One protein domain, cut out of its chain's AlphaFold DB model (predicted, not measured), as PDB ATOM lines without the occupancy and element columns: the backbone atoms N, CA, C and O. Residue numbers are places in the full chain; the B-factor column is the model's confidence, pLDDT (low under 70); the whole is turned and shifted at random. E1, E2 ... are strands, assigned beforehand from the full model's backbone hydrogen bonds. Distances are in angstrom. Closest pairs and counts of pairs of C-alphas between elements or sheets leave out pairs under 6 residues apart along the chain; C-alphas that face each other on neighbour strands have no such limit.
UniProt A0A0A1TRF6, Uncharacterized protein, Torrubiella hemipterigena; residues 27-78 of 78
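Overview. This is residues 27 to 78 of the 78 residues of an uncharacterized protein of Torrubiella hemipterigena (UniProt A0A0A1TRF6). With little regular structure, this is an elongated body with a small two-stranded hairpin towards each end, E1-E2 and E3-E4, and between them a long looping link, residues 41 to 67, that folds back on itself. The 52 printed residues hold four named strands, E1 to E4 in chain order, in two antiparallel sheets, and no named helix; the class is all strand, with 17 residues in named elements. It is compact, radius of gyration of the C-alphas 10.3 A, spanning 31 by 16 by 14 A.

Arrangement. E2, residues 36 to 40, and E1, residues 27 to 30, form an antiparallel hairpin at 139 degrees; N 29 and O 37 are 2.8 A apart, within hydrogen-bond range. Residues 29 to 30 of E1 also pair, parallel, with residues 58 to 59. E3, residues 68 to 71, and E4, residues 74 to 77, form an antiparallel hairpin at 135 degrees, with N 69 and O 76 at 2.9 A, within hydrogen-bond range. E1 and E2 are apart from E3 and E4.

Along the chain. E2 is 13.3 A long. E1 begins at C-alpha 27 (164.806, 263.329, 166.328); E4 ends at C-alpha 77 (161.324, 268.609, 147.890).

Size, cuts and confidence. The C-alphas farthest apart, Lys 33 and Ala 78, are 31.8 A apart. The link E2 to E3 is long; the printed part has no cut, and no printed residue is under 70 in pLDDT.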
ATOM      1  N   CYS A  27     165.136 264.730 166.151       86.38
ATOM      2  CA  CYS A  27     164.806 263.329 166.328       86.38
ATOM      3  C   CYS A  27     165.930 262.600 167.063       86.38
ATOM      4  O   CYS A  27     167.056 263.083 167.161       86.38
ATOM      5  N   CYS A  28     165.618 261.406 167.552       88.31
ATOM      6  CA  CYS A  28     166.634 260.524 168.088       88.31
ATOM      7  C   CYS A  28     167.428 259.838 166.980       88.31
ATOM      8  O   CYS A  28     166.844 259.177 166.107       88.31
ATOM      9  N   VAL A  29     168.749 259.910 167.082       89.38
ATOM     10  CA  VAL A  29     169.676 259.105 166.297       89.38
ATOM     11  C   VAL A  29     170.463 258.171 167.204       89.38
ATOM     12  O   VAL A  29     170.794 258.515 168.337       89.38
ATOM     13  N   THR A  30     170.772 256.980 166.705       87.81
ATOM     14  CA  THR A  30     171.653 256.028 167.381       87.81
ATOM     15  C   THR A  30     172.884 255.777 166.519       87.81
ATOM     16  O   THR A  30     172.779 255.506 165.322       87.81
ATOM     17  N   SER A  31     174.058 255.867 167.135       81.19
ATOM     18  CA  SER A  31     175.358 255.643 166.499       81.19
ATOM     19  C   SER A  31     175.666 254.148 166.341       81.19
ATOM     20  O   SER A  31     175.081 253.308 167.025       81.19
ATOM     21  N   VAL A  32     176.681 253.803 165.534       79.19
ATOM     22  CA  VAL A  32     177.254 252.433 165.418       79.19
ATOM     23  C   VAL A  32     177.541 251.761 166.769       79.19
ATOM     24  O   VAL A  32     177.461 250.544 166.887       79.19
ATOM     25  N   LYS A  33     177.908 252.552 167.785       80.75
ATOM     26  CA  LYS A  33     178.269 252.088 169.132       80.75
ATOM     27  C   LYS A  33     177.065 251.949 170.073       80.75
ATOM     28  O   LYS A  33     177.254 251.602 171.233       80.75
ATOM     29  N   GLY A  34     175.849 252.222 169.593       80.94
ATOM     30  CA  GLY A  34     174.634 252.236 170.410       80.94
ATOM     31  C   GLY A  34     174.431 253.524 171.214       80.94
ATOM     32  O   GLY A  34     173.547 253.572 172.060       80.94
ATOM     33  N   GLU A  35     175.235 254.561 170.969       83.75
ATOM     34  CA  GLU A  35     175.088 255.869 171.617       83.75
ATOM     35  C   GLU A  35     173.908 256.622 171.000       83.75
ATOM     36  O   GLU A  35     173.848 256.784 169.780       83.75
ATOM     37  N   GLU A  36     172.975 257.065 171.838       85.94
ATOM     38  CA  GLU A  36     171.778 257.795 171.428       85.94
ATOM     39  C   GLU A  36     171.964 259.300 171.613       85.94
ATOM     40  O   GLU A  36     172.434 259.737 172.660       85.94
ATOM     41  N   SER A  37     171.553 260.100 170.636       86.56
ATOM     42  CA  SER A  37     171.600 261.562 170.712       86.56
ATOM     43  C   SER A  37     170.434 262.190 169.961       86.56
ATOM     44  O   SER A  37     169.916 261.613 169.009       86.56
ATOM     45  N   CYS A  38     170.037 263.395 170.361       86.25
ATOM     46  CA  CYS A  38     169.110 264.199 169.574       86.25
ATOM     47  C   CYS A  38     169.862 264.924 168.456       86.25
ATOM     48  O   CYS A  38     170.899 265.540 168.695       86.25
ATOM     49  N   GLU A  39     169.320 264.869 167.247       88.44
ATOM     50  CA  GLU A  39     169.840 265.580 166.085       88.44
ATOM     51  C   GLU A  39     168.711 266.333 165.388       88.44
ATOM     52  O   GLU A  39     167.549 265.937 165.455       88.44
ATOM     53  N   ALA A  40     169.028 267.442 164.726       90.19
ATOM     54  CA  ALA A  40     168.040 268.204 163.975       90.19
ATOM     55  C   ALA A  40     167.508 267.403 162.773       90.19
ATOM     56  O   ALA A  40     168.255 266.677 162.120       90.19
ATOM     57  N   LEU A  41     166.228 267.586 162.437       90.94
ATOM     58  CA  LEU A  41     165.650 267.052 161.201       90.94
ATOM     59  C   LEU A  41     166.413 267.569 159.971       90.94
ATOM     60  O   LEU A  41     166.827 268.735 159.914       90.94
ATOM     61  N   GLY A  42     166.544 266.713 158.959       91.88
ATOM     62  CA  GLY A  42     167.220 267.032 157.707       91.88
ATOM     63  C   GLY A  42     166.540 268.198 156.979       91.88
ATOM     64  O   GLY A  42     165.324 268.214 156.773       91.88
ATOM     65  N   LYS A  43     167.325 269.207 156.597       93.62
ATOM     66  CA  LYS A  43     166.867 270.369 155.811       93.62
ATOM     67  C   LYS A  43     167.011 270.092 154.318       93.62
ATOM     68  O   LYS A  43     167.665 269.128 153.955       93.62
ATOM     69  N   LEU A  44     166.442 270.941 153.459       93.88
ATOM     70  CA  LEU A  44     166.601 270.822 152.002       93.88
ATOM     71  C   LEU A  44     168.091 270.743 151.623       93.88
ATOM     72  O   LEU A  44     168.887 271.518 152.151       93.88
ATOM     73  N   ASP A  45     168.431 269.790 150.755       92.81
ATOM     74  CA  ASP A  45     169.796 269.433 150.335       92.81
ATOM     75  C   ASP A  45     170.711 268.948 151.481       92.81
ATOM     76  O   ASP A  45     171.917 268.782 151.308       92.81
ATOM     77  N   GLY A  46     170.144 268.712 152.666       91.75
ATOM     78  CA  GLY A  46     170.831 268.179 153.835       91.75
ATOM     79  C   GLY A  46     170.776 266.657 153.907       91.75
ATOM     80  O   GLY A  46     169.960 266.013 153.247       91.75
ATOM     81  N   PHE A  47     171.633 266.085 154.750       91.56
ATOM     82  CA  PHE A  47     171.657 264.648 154.991       91.56
ATOM     83  C   PHE A  47     170.406 264.176 155.723       91.56
ATOM     84  O   PHE A  47     169.855 264.877 156.576       91.56
ATOM     85  N   CYS A  48     169.984 262.964 155.393       91.75
ATOM     86  CA  CYS A  48     168.914 262.271 156.083       91.75
ATOM     87  C   CYS A  48     169.130 260.773 156.073       91.75
ATOM     88  O   CYS A  48     169.888 260.236 155.262       91.75
ATOM     89  N   ASN A  49     168.401 260.100 156.954       90.62
ATOM     90  CA  ASN A  49     168.270 258.661 156.900       90.62
ATOM     91  C   ASN A  49     166.794 258.263 156.892       90.62
ATOM     92  O   ASN A  49     166.049 258.592 157.820       90.62
ATOM     93  N   ASP A  50     166.377 257.565 155.837       83.38
ATOM     94  CA  ASP A  50     165.021 257.029 155.698       83.38
ATOM     95  C   ASP A  50     164.839 255.756 156.537       83.38
ATOM     96  O   ASP A  50     163.743 255.455 157.014       83.38
ATOM     97  N   ALA A  51     165.931 255.025 156.775       83.00
ATOM     98  CA  ALA A  51     165.920 253.815 157.571       83.00
ATOM     99  C   ALA A  51     165.803 254.120 159.073       83.00
ATOM    100  O   ALA A  51     166.600 254.857 159.665       83.00
ATOM    101  N   LYS A  52     164.833 253.466 159.718       83.56
ATOM    102  CA  LYS A  52     164.687 253.442 161.175       83.56
ATOM    103  C   LYS A  52     165.181 252.117 161.737       83.56
ATOM    104  O   LYS A  52     164.922 251.046 161.188       83.56
ATOM    105  N   LEU A  53     165.867 252.191 162.867       82.69
ATOM    106  CA  LEU A  53     166.185 251.038 163.692       82.69
ATOM    107  C   LEU A  53     164.904 250.457 164.294       82.69
ATOM    108  O   LEU A  53     163.879 251.129 164.411       82.69
ATOM    109  N   ARG A  54     164.975 249.207 164.763       80.62
ATOM    110  CA  ARG A  54     163.848 248.538 165.433       80.62
ATOM    111  C   ARG A  54     163.372 249.272 166.696       80.62
ATOM    112  O   ARG A  54     162.223 249.100 167.084       80.62
ATOM    113  N   SER A  55     164.229 250.087 167.316       77.44
ATOM    114  CA  SER A  55     163.867 250.974 168.431       77.44
ATOM    115  C   SER A  55     162.992 252.165 168.016       77.44
ATOM    116  O   SER A  55     162.438 252.829 168.884       77.44
ATOM    117  N   GLY A  56     162.860 252.442 166.715       79.94
ATOM    118  CA  GLY A  56     162.216 253.641 166.171       79.94
ATOM    119  C   GLY A  56     163.181 254.806 165.917       79.94
ATOM    120  O   GLY A  56     162.786 255.794 165.299       79.94
ATOM    121  N   ASN A  57     164.447 254.687 166.333       82.81
ATOM    122  CA  ASN A  57     165.462 255.727 166.149       82.81
ATOM    123  C   ASN A  57     166.009 255.732 164.718       82.81
ATOM    124  O   ASN A  57     166.029 254.699 164.048       82.81
ATOM    125  N   SER A  58     166.508 256.877 164.260       84.75
ATOM    126  CA  SER A  58     167.246 256.950 162.992       84.75
ATOM    127  C   SER A  58     168.711 256.574 163.213       84.75
ATOM    128  O   SER A  58     169.198 256.560 164.343       84.75
ATOM    129  N   TYR A  59     169.435 256.264 162.144       85.31
ATOM    130  CA  TYR A  59     170.855 255.936 162.235       85.31
ATOM    131  C   TYR A  59     171.701 257.097 161.712       85.31
ATOM    132  O   TYR A  59     171.486 257.526 160.584       85.31
ATOM    133  N   TRP A  60     172.648 257.597 162.509       82.44
ATOM    134  CA  TRP A  60     173.520 258.761 162.229       82.44
ATOM    135  C   TRP A  60     172.875 260.114 161.939       82.44
ATOM    136  O   TRP A  60     173.501 261.098 162.285       82.44
ATOM    137  N   HIS A  61     171.723 260.161 161.273       90.00
ATOM    138  CA  HIS A  61     171.031 261.370 160.856       90.00
ATOM    139  C   HIS A  61     169.529 261.185 160.984       90.00
ATOM    140  O   HIS A  61     169.000 260.081 160.818       90.00
ATOM    141  N   CYS A  62     168.841 262.286 161.246       90.19
ATOM    142  CA  CYS A  62     167.393 262.311 161.301       90.19
ATOM    143  C   CYS A  62     166.725 262.202 159.932       90.19
ATOM    144  O   CYS A  62     167.349 262.331 158.883       90.19
ATOM    145  N   ASP A  63     165.412 261.977 159.960       90.94
ATOM    146  CA  ASP A  63     164.590 262.106 158.761       90.94
ATOM    147  C   ASP A  63     164.450 263.582 158.363       90.94
ATOM    148  O   ASP A  63     164.799 264.493 159.125       90.94
ATOM    149  N   CYS A  64     163.921 263.826 157.175       92.62
ATOM    150  CA  CYS A  64     163.719 265.167 156.666       92.62
ATOM    151  C   CYS A  64     162.624 265.929 157.419       92.62
ATOM    152  O   CYS A  64     161.651 265.364 157.922       92.62
ATOM    153  N   ALA A  65     162.769 267.252 157.460       92.44
ATOM    154  CA  ALA A  65     161.745 268.151 157.964       92.44
ATOM    155  C   ALA A  65     160.445 268.043 157.144       92.44
ATOM    156  O   ALA A  65     160.438 267.610 155.991       92.44
ATOM    157  N   ALA A  66     159.327 268.473 157.737       90.75
ATOM    158  CA  ALA A  66     158.017 268.402 157.096       90.75
ATOM    159  C   ALA A  66     158.008 269.070 155.705       90.75
ATOM    160  O   ALA A  66     158.494 270.188 155.533       90.75
ATOM    161  N   GLY A  67     157.428 268.381 154.716       91.69
ATOM    162  CA  GLY A  67     157.377 268.835 153.319       91.69
ATOM    163  C   GLY A  67     158.595 268.448 152.471       91.69
ATOM    164  O   GLY A  67     158.642 268.782 151.286       91.69
ATOM    165  N   LEU A  68     159.559 267.730 153.049       93.69
ATOM    166  CA  LEU A  68     160.708 267.162 152.353       93.69
ATOM    167  C   LEU A  68     160.654 265.629 152.404       93.69
ATOM    168  O   LEU A  68     160.028 265.046 153.289       93.69
ATOM    169  N   LYS A  69     161.315 264.976 151.450       93.31
ATOM    170  CA  LYS A  69     161.500 263.521 151.412       93.31
ATOM    171  C   LYS A  69     162.974 263.176 151.322       93.31
ATOM    172  O   LYS A  69     163.719 263.821 150.583       93.31
ATOM    173  N   CYS A  70     163.367 262.129 152.035       91.50
ATOM    174  CA  CYS A  70     164.706 261.580 151.942       91.50
ATOM    175  C   CYS A  70     164.835 260.723 150.674       91.50
ATOM    176  O   CYS A  70     164.112 259.743 150.513       91.50
ATOM    177  N   TYR A  71     165.751 261.084 149.775       91.81
ATOM    178  CA  TYR A  71     166.123 260.284 148.607       91.81
ATOM    179  C   TYR A  71     167.642 260.132 148.562       91.81
ATOM    180  O   TYR A  71     168.371 261.122 148.557       91.81
ATOM    181  N   GLY A  72     168.128 258.888 148.542       89.56
ATOM    182  CA  GLY A  72     169.566 258.602 148.479       89.56
ATOM    183  C   GLY A  72     170.368 259.199 149.644       89.56
ATOM    184  O   GLY A  72     171.510 259.597 149.446       89.56
ATOM    185  N   GLY A  73     169.759 259.325 150.829       90.94
ATOM    186  CA  GLY A  73     170.387 259.937 152.004       90.94
ATOM    187  C   GLY A  73     170.411 261.468 152.001       90.94
ATOM    188  O   GLY A  73     171.108 262.068 152.816       90.94
ATOM    189  N   THR A  74     169.666 262.107 151.091       93.62
ATOM    190  CA  THR A  74     169.567 263.572 151.007       93.62
ATOM    191  C   THR A  74     168.109 264.030 150.980       93.62
ATOM    192  O   THR A  74     167.261 263.434 150.308       93.62
ATOM    193  N   CYS A  75     167.790 265.100 151.699       94.62
ATOM    194  CA  CYS A  75     166.451 265.667 151.735       94.62
ATOM    195  C   CYS A  75     166.164 266.517 150.506       94.62
ATOM    196  O   CYS A  75     166.812 267.532 150.267       94.62
ATOM    197  N   ASN A  76     165.115 266.158 149.779       93.25
ATOM    198  CA  ASN A  76     164.655 266.870 148.596       93.25
ATOM    199  C   ASN A  76     163.214 267.342 148.792       93.25
ATOM    200  O   ASN A  76     162.510 266.887 149.697       93.25
ATOM    201  N   LYS A  77     162.746 268.242 147.924       90.12
ATOM    202  CA  LYS A  77     161.324 268.609 147.890       90.12
ATOM    203  C   LYS A  77     160.478 267.380 147.530       90.12
ATOM    204  O   LYS A  77     160.831 266.643 146.611       90.12
ATOM    205  N   ALA A  78     159.430 267.152 148.324       78.25
ATOM    206  CA  ALA A  78     158.605 265.942 148.312       78.25
ATOM    207  C   ALA A  78     157.673 265.797 147.103       78.25
ATOM    208  O   ALA A  78     157.288 266.836 146.523       78.25
TER     209      ALA A  78